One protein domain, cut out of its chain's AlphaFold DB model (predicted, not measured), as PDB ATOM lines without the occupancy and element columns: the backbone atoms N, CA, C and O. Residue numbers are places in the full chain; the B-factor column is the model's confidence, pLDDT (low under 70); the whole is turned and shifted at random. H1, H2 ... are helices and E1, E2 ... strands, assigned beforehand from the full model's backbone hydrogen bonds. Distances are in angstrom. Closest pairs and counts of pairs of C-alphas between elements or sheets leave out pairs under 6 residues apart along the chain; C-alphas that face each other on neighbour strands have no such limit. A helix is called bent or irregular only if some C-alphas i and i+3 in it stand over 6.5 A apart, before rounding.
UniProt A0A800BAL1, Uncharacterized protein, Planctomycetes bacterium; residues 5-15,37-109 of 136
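This is residues 5 to 15 and 37 to 109 of the 136 residues of an uncharacterized protein of Planctomycetes bacterium (UniProt A0A800BAL1). A twisted sheet of five antiparallel strands makes a wall, with the short helix H3 standing out from one face over E4 and H1 beside H3 near the E5 edge. H2 caps one end of the wall, in the turn from E3 to E4, and the face away from H3 is bare. The printed part has 84 residues with three named helices and five named strands, in the order H1, E1, E2, E3, H2, E4, E5, H3; the sheet's order is E1, E2, E3, E4, E5. The class is mixed, helices and strands. The whole is only just compact, close to loose, with a radius of gyration of the C-alphas of 13.9 A and spans of 43 by 30 by 20 A.

H1 is residues 8 to 14, beginning at C-alpha 8 (0.465, 10.083, 24.376). After the cut come E1, residues 42 to 46, E2, residues 49 to 58 and 30.8 A long, and E3, residues 61 to 70 and 27.5 A long. H2 is residues 72 to 77, neither bent nor irregular, but only just: C-alphas 72 and 75 are 6.2 A apart. E4, residues 82 to 89, is 22.9 A long and begins at C-alpha 82 (3.001, 19.163, 32.921). E5 is residues 96 to 101, 15.1 A long, and H3, residues 102 to 109, ends at C-alpha 109 (-5.843, 21.714, 22.229).

E1, E2 and E3 form a meander, each strand the antiparallel neighbour of the one before. In the hairpin of E1 and E2, N 44 and O 51 are 2.9 A apart, within hydrogen-bond range; in that of E2 and E3, N 52 and O 68 are 2.8 A apart. E3 and E4 are antiparallel at 161 degrees, with N 69 and O 83 at 2.8 A. In the hairpin of E4 and E5, N 88 and O 98 are 2.9 A apart. Residues 5 to 6 pair in parallel with residues 99 to 100 of E5, an edge strand. H3 is on the sheet over E4, at a height of 7.9 A, and stands up from it at 86 degrees; the closest C-alphas of H3 and E4 are those of Gly 102 and Leu 85, 4.0 A apart. H1 touches H3, closest at the C-alphas of Ala 8 and Thr 104, 5.6 A, at a steep tilt of 39 degrees, the same way. H1 only grazes the sheet with residues 8 to 12, and H2 only grazes it with residues 72 to 74. H2 is apart from H1 and H3. In H1 and H3 every O i to N i+4 pair is within hydrogen-bond range; in H2 0 of 2 are, beside 3 of 3 O i to N i+3 pairs.

The two C-alphas farthest apart, those of Asp 76 and Glu 92, are 43.7 A apart. Residues 16 to 36 are not printed, and C-alphas 15 and 37 are 22.5 A apart across this cut. Of the links that are printed whole, none is long; E4 to E5 is short and the others are tight. The mean pLDDT of the printed part is 95.0, and no printed residue is under 70.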
ATOM      1  N   VAL A   5      -7.799   3.017  27.414       97.19
ATOM      2  CA  VAL A   5      -6.684   3.873  27.842       97.19
ATOM      3  C   VAL A   5      -5.910   4.311  26.606       97.19
ATOM      4  O   VAL A   5      -5.463   3.463  25.841       97.19
ATOM      5  N   LEU A   6      -5.776   5.623  26.408       97.69
ATOM      6  CA  LEU A   6      -5.025   6.209  25.298       97.69
ATOM      7  C   LEU A   6      -3.760   6.888  25.823       97.69
ATOM      8  O   LEU A   6      -3.819   7.887  26.547       97.69
ATOM      9  N   ASN A   7      -2.603   6.357  25.445       97.12
ATOM     10  CA  ASN A   7      -1.321   6.970  25.773       97.12
ATOM     11  C   ASN A   7      -1.058   8.223  24.907       97.12
ATOM     12  O   ASN A   7      -1.855   8.605  24.048       97.12
ATOM     13  N   ALA A   8       0.078   8.887  25.128       96.44
ATOM     14  CA  ALA A   8       0.465  10.083  24.376       96.44
ATOM     15  C   ALA A   8       0.526   9.861  22.851       96.44
ATOM     16  O   ALA A   8       0.104  10.724  22.083       96.44
ATOM     17  N   GLY A   9       1.047   8.716  22.408       97.62
ATOM     18  CA  GLY A   9       1.120   8.362  20.992       97.62
ATOM     19  C   GLY A   9      -0.263   8.128  20.390       97.62
ATOM     20  O   GLY A   9      -0.538   8.615  19.296       97.62
ATOM     21  N   ASP A  10      -1.145   7.444  21.118       97.81
ATOM     22  CA  ASP A  10      -2.523   7.196  20.685       97.81
ATOM     23  C   ASP A  10      -3.286   8.510  20.500       97.81
ATOM     24  O   ASP A  10      -3.915   8.709  19.465       97.81
ATOM     25  N   VAL A  11      -3.162   9.440  21.455       97.19
ATOM     26  CA  VAL A  11      -3.796  10.767  21.378       97.19
ATOM     27  C   VAL A  11      -3.299  11.556  20.165       97.19
ATOM     28  O   VAL A  11      -4.109  12.137  19.453       97.19
ATOM     29  N   ARG A  12      -1.986  11.557  19.885       96.50
ATOM     30  CA  ARG A  12      -1.429  12.262  18.712       96.50
ATOM     31  C   ARG A  12      -1.951  11.706  17.394       96.50
ATOM     32  O   ARG A  12      -2.193  12.478  16.476       96.50
ATOM     33  N   ARG A  13      -2.101  10.382  17.293       97.38
ATOM     34  CA  ARG A  13      -2.623   9.737  16.079       97.38
ATOM     35  C   ARG A  13      -4.127   9.940  15.922       97.38
ATOM     36  O   ARG A  13      -4.594  10.083  14.802       97.38
ATOM     37  N   ALA A  14      -4.865   9.943  17.028       95.75
ATOM     38  CA  ALA A  14      -6.319  10.062  17.022       95.75
ATOM     39  C   ALA A  14      -6.827  11.501  16.849       95.75
ATOM     40  O   ALA A  14      -8.006  11.676  16.561       95.75
ATOM     41  N   LEU A  15      -5.979  12.515  17.054       95.56
ATOM     42  CA  LEU A  15      -6.386  13.920  17.004       95.56
ATOM     43  C   LEU A  15      -5.405  14.786  16.186       95.56
ATOM     44  O   LEU A  15      -4.592  15.518  16.766       95.56
ATOM     45  N   ALA A  37     -21.772  23.126  29.515       94.12
ATOM     46  CA  ALA A  37     -21.299  23.774  30.727       94.12
ATOM     47  C   ALA A  37     -19.836  23.403  31.011       94.12
ATOM     48  O   ALA A  37     -19.436  22.240  30.919       94.12
ATOM     49  N   ALA A  38     -19.049  24.397  31.417       95.25
ATOM     50  CA  ALA A  38     -17.683  24.234  31.903       95.25
ATOM     51  C   ALA A  38     -17.523  25.070  33.187       95.25
ATOM     52  O   ALA A  38     -17.207  26.259  33.103       95.25
ATOM     53  N   PRO A  39     -17.811  24.501  34.374       95.62
ATOM     54  CA  PRO A  39     -17.720  25.238  35.630       95.62
ATOM     55  C   PRO A  39     -16.283  25.702  35.929       95.62
ATOM     56  O   PRO A  39     -15.322  25.160  35.365       95.62
ATOM     57  N   PRO A  40     -16.109  26.676  36.844       96.56
ATOM     58  CA  PRO A  40     -14.791  27.105  37.288       96.56
ATOM     59  C   PRO A  40     -13.929  25.927  37.747       96.56
ATOM     60  O   PRO A  40     -14.388  25.011  38.430       96.56
ATOM     61  N   ARG A  41     -12.654  25.959  37.362       96.88
ATOM     62  CA  ARG A  41     -11.679  24.937  37.751       96.88
ATOM     63  C   ARG A  41     -11.322  25.047  39.234       96.88
ATOM     64  O   ARG A  41     -11.218  26.151  39.766       96.88
ATOM     65  N   VAL A  42     -11.045  23.912  39.868       98.38
ATOM     66  CA  VAL A  42     -10.525  23.856  41.244       98.38
ATOM     67  C   VAL A  42      -9.001  23.904  41.208       98.38
ATOM     68  O   VAL A  42      -8.382  23.244  40.371       98.38
ATOM     69  N   HIS A  43      -8.409  24.677  42.115       97.81
ATOM     70  CA  HIS A  43      -6.966  24.846  42.259       97.81
ATOM     71  C   HIS A  43      -6.481  24.221  43.570       97.81
ATOM     72  O   HIS A  43      -6.982  24.560  44.636       97.81
ATOM     73  N   LEU A  44      -5.470  23.359  43.485       98.06
ATOM     74  CA  LEU A  44      -4.700  22.855  44.622       98.06
ATOM     75  C   LEU A  44      -3.265  23.375  44.463       98.06
ATOM     76  O   LEU A  44      -2.598  23.010  43.492       98.06
ATOM     77  N   ILE A  45      -2.823  24.268  45.350       98.06
ATOM     78  CA  ILE A  45      -1.560  25.015  45.209       98.06
ATOM     79  C   ILE A  45      -0.660  24.753  46.418       98.06
ATOM     80  O   ILE A  45      -1.083  24.939  47.556       98.06
ATOM     81  N   GLU A  46       0.592  24.382  46.154       97.50
ATOM     82  CA  GLU A  46       1.644  24.179  47.155       97.50
ATOM     83  C   GLU A  46       2.976  24.767  46.655       97.50
ATOM     84  O   GLU A  46       3.758  24.092  45.977       97.50
ATOM     85  N   GLY A  47       3.254  26.031  46.986       96.56
ATOM     86  CA  GLY A  47       4.421  26.743  46.453       96.56
ATOM     87  C   GLY A  47       4.282  26.987  44.946       96.56
ATOM     88  O   GLY A  47       3.275  27.535  44.503       96.56
ATOM     89  N   ASP A  48       5.270  26.563  44.152       95.56
ATOM     90  CA  ASP A  48       5.247  26.640  42.681       95.56
ATOM     91  C   ASP A  48       4.507  25.461  42.015       95.56
ATOM     92  O   ASP A  48       4.360  25.414  40.792       95.56
ATOM     93  N   ARG A  49       4.015  24.504  42.810       97.44
ATOM     94  CA  ARG A  49       3.312  23.310  42.334       97.44
ATOM     95  C   ARG A  49       1.814  23.559  42.333       97.44
ATOM     96  O   ARG A  49       1.217  23.825  43.374       97.44
ATOM     97  N   THR A  50       1.194  23.430  41.165       98.00
ATOM     98  CA  THR A  50      -0.261  23.582  41.016       98.00
ATOM     99  C   THR A  50      -0.881  22.340  40.396       98.00
ATOM    100  O   THR A  50      -0.397  21.855  39.377       98.00
ATOM    101  N   THR A  51      -1.992  21.867  40.961       98.31
ATOM    102  CA  THR A  51      -2.881  20.877  40.340       98.31
ATOM    103  C   THR A  51      -4.258  21.486  40.103       98.31
ATOM    104  O   THR A  51      -4.819  22.148  40.974       98.31
ATOM    105  N   LEU A  52      -4.798  21.272  38.906       98.19
ATOM    106  CA  LEU A  52      -6.083  21.787  38.458       98.19
ATOM    107  C   LEU A  52      -7.046  20.632  38.200       98.19
ATOM    108  O   LEU A  52      -6.702  19.693  37.476       98.19
ATOM    109  N   LEU A  53      -8.267  20.752  38.717       98.31
ATOM    110  CA  LEU A  53      -9.389  19.889  38.347       98.31
ATOM    111  C   LEU A  53     -10.357  20.680  37.472       98.31
ATOM    112  O   LEU A  53     -10.764  21.787  37.826       98.31
ATOM    113  N   MET A  54     -10.703  20.128  36.313       97.94
ATOM    114  CA  MET A  54     -11.558  20.786  35.325       97.94
ATOM    115  C   MET A  54     -12.622  19.808  34.833       97.94
ATOM    116  O   MET A  54     -12.277  18.723  34.368       97.94
ATOM    117  N   GLY A  55     -13.893  20.194  34.896       96.31
ATOM    118  CA  GLY A  55     -15.004  19.435  34.318       96.31
ATOM    119  C   GLY A  55     -15.631  20.177  33.143       96.31
ATOM    120  O   GLY A  55     -15.605  21.406  33.109       96.31
ATOM    121  N   ALA A  56     -16.191  19.436  32.190       96.00
ATOM    122  CA  ALA A  56     -17.060  19.992  31.153       96.00
ATOM    123  C   ALA A  56     -18.067  18.941  30.659       96.00
ATOM    124  O   ALA A  56     -17.787  17.741  30.698       96.00
ATOM    125  N   GLY A  57     -19.233  19.386  30.196       94.50
ATOM    126  CA  GLY A  57     -20.238  18.532  29.558       94.50
ATOM    127  C   GLY A  57     -21.589  19.227  29.387       94.50
ATOM    128  O   GLY A  57     -21.826  20.284  29.966       94.50
ATOM    129  N   GLY A  58     -22.483  18.626  28.604       88.88
ATOM    130  CA  GLY A  58     -23.830  19.148  28.340       88.88
ATOM    131  C   GLY A  58     -24.242  18.977  26.879       88.88
ATOM    132  O   GLY A  58     -23.400  18.701  26.029       88.88
ATOM    133  N   GLY A  59     -25.542  19.108  26.595       74.56
ATOM    134  CA  GLY A  59     -26.037  19.276  25.224       74.56
ATOM    135  C   GLY A  59     -25.754  18.124  24.259       74.56
ATOM    136  O   GLY A  59     -25.489  18.367  23.088       74.56
ATOM    137  N   GLY A  60     -25.737  16.884  24.755       73.31
ATOM    138  CA  GLY A  60     -25.392  15.697  23.961       73.31
ATOM    139  C   GLY A  60     -23.896  15.548  23.656       73.31
ATOM    140  O   GLY A  60     -23.482  14.514  23.138       73.31
ATOM    141  N   ALA A  61     -23.065  16.533  24.017       70.62
ATOM    142  CA  ALA A  61     -21.616  16.408  23.969       70.62
ATOM    143  C   ALA A  61     -21.104  15.525  25.120       70.62
ATOM    144  O   ALA A  61     -21.724  15.416  26.185       70.62
ATOM    145  N   GLY A  62     -19.937  14.907  24.916       76.88
ATOM    146  CA  GLY A  62     -19.304  14.050  25.918       76.88
ATOM    147  C   GLY A  62     -19.051  14.773  27.248       76.88
ATOM    148  O   GLY A  62     -18.751  15.968  27.279       76.88
ATOM    149  N   ARG A  63     -19.148  14.038  28.363       93.62
ATOM    150  CA  ARG A  63     -18.820  14.541  29.704       93.62
ATOM    151  C   ARG A  63     -17.381  14.171  30.051       93.62
ATOM    152  O   ARG A  63     -16.972  13.029  29.859       93.62
ATOM    153  N   ILE A  64     -16.605  15.123  30.565       96.44
ATOM    154  CA  ILE A  64     -15.190  14.913  30.893       96.44
ATOM    155  C   ILE A  64     -14.824  15.435  32.276       96.44
ATOM    156  O   ILE A  64     -15.400  16.406  32.771       96.44
ATOM    157  N   ALA A  65     -13.794  14.821  32.854       97.38
ATOM    158  CA  ALA A  65     -13.076  15.334  34.012       97.38
ATOM    159  C   ALA A  65     -11.571  15.274  33.736       97.38
ATOM    160  O   ALA A  65     -11.031  14.224  33.394       97.38
ATOM    161  N   LYS A  66     -10.877  16.400  33.869       97.94
ATOM    162  CA  LYS A  66      -9.432  16.514  33.681       97.94
ATOM    163  C   LYS A  66      -8.754  16.840  35.000       97.94
ATOM    164  O   LYS A  66      -9.146  17.789  35.673       97.94
ATOM    165  N   VAL A  67      -7.671  16.123  35.276       98.31
ATOM    166  CA  VAL A  67      -6.685  16.479  36.298       98.31
ATOM    167  C   VAL A  67      -5.383  16.812  35.590       98.31
ATOM    168  O   VAL A  67      -4.906  16.022  34.773       98.31
ATOM    169  N   VAL A  68      -4.817  17.982  35.868       97.88
ATOM    170  CA  VAL A  68      -3.525  18.395  35.313       97.88
ATOM    171  C   VAL A  68      -2.687  19.099  36.370       97.88
ATOM    172  O   VAL A  68      -3.174  19.985  37.062       97.88
ATOM    173  N   SER A  69      -1.422  18.715  36.471       98.19
ATOM    174  CA  SER A  69      -0.437  19.259  37.398       98.19
ATOM    175  C   SER A  69       0.676  19.954  36.622       98.19
ATOM    176  O   SER A  69       1.150  19.415  35.622       98.19
ATOM    177  N   VAL A  70       1.089  21.131  37.088       97.19
ATOM    178  CA  VAL A  70       2.185  21.942  36.538       97.19
ATOM    179  C   VAL A  70       3.198  22.181  37.649       97.19
ATOM    180  O   VAL A  70       2.938  22.953  38.571       97.19
ATOM    181  N   PHE A  71       4.287  21.414  37.629       97.50
ATOM    182  CA  PHE A  71       5.283  21.336  38.702       97.50
ATOM    183  C   PHE A  71       6.660  21.689  38.105       97.50
ATOM    184  O   PHE A  71       7.315  20.810  37.538       97.50
ATOM    185  N   PRO A  72       7.103  22.958  38.174       96.25
ATOM    186  CA  PRO A  72       8.325  23.422  37.506       96.25
ATOM    187  C   PRO A  72       9.591  22.649  37.902       96.25
ATOM    188  O   PRO A  72      10.357  22.248  37.023       96.25
ATOM    189  N   GLY A  73       9.759  22.339  39.193       96.38
ATOM    190  CA  GLY A  73      10.904  21.573  39.713       96.38
ATOM    191  C   GLY A  73      11.055  20.143  39.164       96.38
ATOM    192  O   GLY A  73      12.074  19.497  39.390       96.38
ATOM    193  N   ASN A  74      10.084  19.623  38.402       96.81
ATOM    194  CA  ASN A  74      10.245  18.343  37.702       96.81
ATOM    195  C   ASN A  74      11.335  18.383  36.623       96.81
ATOM    196  O   ASN A  74      11.898  17.334  36.300       96.81
ATOM    197  N   ARG A  75      11.667  19.576  36.109       93.56
ATOM    198  CA  ARG A  75      12.739  19.764  35.126       93.56
ATOM    199  C   ARG A  75      14.072  19.201  35.620       93.56
ATOM    200  O   ARG A  75      14.731  18.483  34.873       93.56
ATOM    201  N   ASP A  76      14.406  19.443  36.883       96.06
ATOM    202  CA  ASP A  76      15.666  18.999  37.496       96.06
ATOM    203  C   ASP A  76      15.668  17.495  37.812       96.06
ATOM    204  O   ASP A  76      16.703  16.899  38.093       96.06
ATOM    205  N   ARG A  77      14.491  16.865  37.746       95.19
ATOM    206  CA  ARG A  77      14.255  15.456  38.086       95.19
ATOM    207  C   ARG A  77      14.049  14.571  36.855       95.19
ATOM    208  O   ARG A  77      13.752  13.392  37.010       95.19
ATOM    209  N   GLY A  78      14.138  15.130  35.645       94.56
ATOM    210  CA  GLY A  78      13.877  14.401  34.398       94.56
ATOM    211  C   GLY A  78      12.414  13.976  34.207       94.56
ATOM    212  O   GLY A  78      12.130  13.091  33.405       94.56
ATOM    213  N   VAL A  79      11.477  14.593  34.934       95.56
ATOM    214  CA  VAL A  79      10.033  14.339  34.822       95.56
ATOM    215  C   VAL A  79       9.396  15.480  34.013       95.56
ATOM    216  O   VAL A  79       9.851  16.621  34.109       95.56
ATOM    217  N   PRO A  80       8.337  15.247  33.214       93.62
ATOM    218  CA  PRO A  80       7.631  16.341  32.553       93.62
ATOM    219  C   PRO A  80       7.114  17.382  33.558       93.62
ATOM    220  O   PRO A  80       6.628  17.033  34.635       93.62
ATOM    221  N   VAL A  81       7.173  18.668  33.200       95.25
ATOM    222  CA  VAL A  81       6.626  19.760  34.033       95.25
ATOM    223  C   VAL A  81       5.104  19.672  34.116       95.25
ATOM    224  O   VAL A  81       4.526  19.878  35.179       95.25
ATOM    225  N   THR A  82       4.455  19.330  32.999       95.56
ATOM    226  CA  THR A  82       3.001  19.163  32.921       95.56
ATOM    227  C   THR A  82       2.641  17.687  32.844       95.56
ATOM    228  O   THR A  82       3.044  16.999  31.909       95.56
ATOM    229  N   ASN A  83       1.836  17.210  33.789       96.69
ATOM    230  CA  ASN A  83       1.327  15.838  33.825       96.69
ATOM    231  C   ASN A  83      -0.181  15.856  34.034       96.69
ATOM    232  O   ASN A  83      -0.711  16.794  34.617       96.69
ATOM    233  N   GLY A  84      -0.895  14.833  33.574       96.75
ATOM    234  CA  GLY A  84      -2.333  14.777  33.794       96.75
ATOM    235  C   GLY A  84      -3.049  13.729  32.965       96.75
ATOM    236  O   GLY A  84      -2.483  13.152  32.033       96.75
ATOM    237  N   LEU A  85      -4.323  13.538  33.286       98.00
ATOM    238  CA  LEU A  85      -5.243  12.632  32.606       98.00
ATOM    239  C   LEU A  85      -6.572  13.336  32.346       98.00
ATOM    240  O   LEU A  85      -6.992  14.207  33.109       98.00
ATOM    241  N   VAL A  86      -7.236  12.927  31.270       98.06
ATOM    242  CA  VAL A  86      -8.643  13.249  31.026       98.06
ATOM    243  C   VAL A  86      -9.440  11.961  31.070       98.06
ATOM    244  O   VAL A  86      -9.108  11.011  30.367       98.06
ATOM    245  N   LEU A  87     -10.473  11.945  31.898       97.44
ATOM    246  CA  LEU A  87     -11.497  10.915  31.956       97.44
ATOM    247  C   LEU A  87     -12.641  11.315  31.031       97.44
ATOM    248  O   LEU A  87     -13.073  12.470  31.047       97.44
ATOM    249  N   VAL A  88     -13.136  10.352  30.260       95.31
ATOM    250  CA  VAL A  88     -14.333  10.500  29.433       95.31
ATOM    251  C   VAL A  88     -15.434   9.655  30.047       95.31
ATOM    252  O   VAL A  88     -15.239   8.468  30.322       95.31
ATOM    253  N   LEU A  89     -16.578  10.282  30.276       94.31
ATOM    254  CA  LEU A  89     -17.739   9.695  30.908       94.31
ATOM    255  C   LEU A  89     -18.885   9.652  29.907       94.31
ATOM    256  O   LEU A  89     -19.085  10.581  29.119       94.31
ATOM    257  N   ASP A  90     -19.650   8.577  29.987       91.69
ATOM    258  CA  ASP A  90     -20.942   8.477  29.343       91.69
ATOM    259  C   ASP A  90     -21.867   9.576  29.908       91.69
ATOM    260  O   ASP A  90     -22.012   9.690  31.133       91.69
ATOM    261  N   PRO A  91     -22.437  10.449  29.061       90.19
ATOM    262  CA  PRO A  91     -23.214  11.589  29.534       90.19
ATOM    263  C   PRO A  91     -24.555  11.189  30.168       90.19
ATOM    264  O   PRO A  91     -25.089  11.981  30.950       90.19
ATOM    265  N   GLU A  92     -25.071   9.992  29.882       90.25
ATOM    266  CA  GLU A  92     -26.364   9.504  30.371       90.25
ATOM    267  C   GLU A  92     -26.207   8.691  31.657       90.25
ATOM    268  O   GLU A  92     -26.902   8.922  32.642       90.25
ATOM    269  N   THR A  93     -25.253   7.761  31.670       91.25
ATOM    270  CA  THR A  93     -25.066   6.794  32.761       91.25
ATOM    271  C   THR A  93     -23.974   7.199  33.750       91.25
ATOM    272  O   THR A  93     -23.894   6.646  34.844       91.25
ATOM    273  N   GLY A  94     -23.096   8.134  33.374       90.38
ATOM    274  CA  GLY A  94     -21.932   8.529  34.171       90.38
ATOM    275  C   GLY A  94     -20.810   7.484  34.209       90.38
ATOM    276  O   GLY A  94     -19.803   7.697  34.885       90.38
ATOM    277  N   VAL A  95     -20.945   6.368  33.485       93.44
ATOM    278  CA  VAL A  95     -19.919   5.323  33.418       93.44
ATOM    279  C   VAL A  95     -18.654   5.878  32.768       93.44
ATOM    280  O   VAL A  95     -18.698   6.534  31.727       93.44
ATOM    281  N   VAL A  96     -17.496   5.588  33.361       94.62
ATOM    282  CA  VAL A  96     -16.204   5.965  32.779       94.62
ATOM    283  C   VAL A  96     -15.930   5.083  31.561       94.62
ATOM    284  O   VAL A  96     -15.681   3.883  31.684       94.62
ATOM    285  N   LEU A  97     -15.945   5.696  30.379       94.38
ATOM    286  CA  LEU A  97     -15.703   5.029  29.098       94.38
ATOM    287  C   LEU A  97     -14.207   4.808  28.852       94.38
ATOM    288  O   LEU A  97     -13.785   3.830  28.225       94.38
ATOM    289  N   GLY A  98     -13.378   5.719  29.356       96.12
ATOM    290  CA  GLY A  98     -11.941   5.648  29.163       96.12
ATOM    291  C   GLY A  98     -11.190   6.842  29.717       96.12
ATOM    292  O   GLY A  98     -11.762   7.763  30.300       96.12
ATOM    293  N   MET A  99      -9.880   6.814  29.502       96.81
ATOM    294  CA  MET A  99      -8.978   7.896  29.858       96.81
ATOM    295  C   MET A  99      -7.901   8.102  28.801       96.81
ATOM    296  O   MET A  99      -7.519   7.169  28.091       96.81
ATOM    297  N   CYS A 100      -7.378   9.320  28.715       96.88
ATOM    298  CA  CYS A 100      -6.281   9.638  27.814       96.88
ATOM    299  C   CYS A 100      -5.216  10.530  28.459       96.88
ATOM    300  O   CYS A 100      -5.460  11.213  29.459       96.88
ATOM    301  N   CYS A 101      -4.017  10.519  27.867       97.62
ATOM    302  CA  CYS A 101      -2.895  11.365  28.269       97.62
ATOM    303  C   CYS A 101      -3.273  12.858  28.224       97.62
ATOM    304  O   CYS A 101      -3.335  13.479  27.159       97.62
ATOM    305  N   GLY A 102      -3.469  13.455  29.400       96.12
ATOM    306  CA  GLY A 102      -3.921  14.835  29.547       96.12
ATOM    307  C   GLY A 102      -2.854  15.865  29.193       96.12
ATOM    308  O   GLY A 102      -3.200  16.933  28.689       96.12
ATOM    309  N   ALA A 103      -1.568  15.551  29.382       94.75
ATOM    310  CA  ALA A 103      -0.469  16.429  28.975       94.75
ATOM    311  C   ALA A 103      -0.447  16.624  27.448       94.75
ATOM    312  O   ALA A 103      -0.483  17.753  26.960       94.75
ATOM    313  N   THR A 104      -0.495  15.523  26.692       96.38
ATOM    314  CA  THR A 104      -0.497  15.570  25.221       96.38
ATOM    315  C   THR A 104      -1.760  16.236  24.681       96.38
ATOM    316  O   THR A 104      -1.664  17.119  23.830       96.38
ATOM    317  N   LEU A 105      -2.936  15.881  25.211       96.69
ATOM    318  CA  LEU A 105      -4.190  16.522  24.811       96.69
ATOM    319  C   LEU A 105      -4.179  18.028  25.122       96.69
ATOM    320  O   LEU A 105      -4.649  18.831  24.318       96.69
ATOM    321  N   THR A 106      -3.604  18.430  26.261       96.00
ATOM    322  CA  THR A 106      -3.485  19.845  26.642       96.00
ATOM    323  C   THR A 106      -2.582  20.612  25.682       96.00
ATOM    324  O   THR A 106      -2.937  21.733  25.317       96.00
ATOM    325  N   ALA A 107      -1.471  20.027  25.232       95.44
ATOM    326  CA  ALA A 107      -0.599  20.650  24.239       95.44
ATOM    327  C   ALA A 107      -1.328  20.845  22.898       95.44
ATOM    328  O   ALA A 107      -1.390  21.966  22.393       95.44
ATOM    329  N   ILE A 108      -1.960  19.786  22.375       97.12
ATOM    330  CA  ILE A 108      -2.689  19.824  21.096       97.12
ATOM    331  C   ILE A 108      -3.807  20.865  21.143       97.12
ATOM    332  O   ILE A 108      -3.834  21.768  20.311       97.12
ATOM    333  N   ARG A 109      -4.694  20.799  22.145       95.62
ATOM    334  CA  ARG A 109      -5.843  21.714  22.229       95.62
ATOM    335  C   ARG A 109      -5.421  23.167  22.432       95.62
ATOM    336  O   ARG A 109      -6.104  24.066  21.969       95.62
TER     337      ARG A 109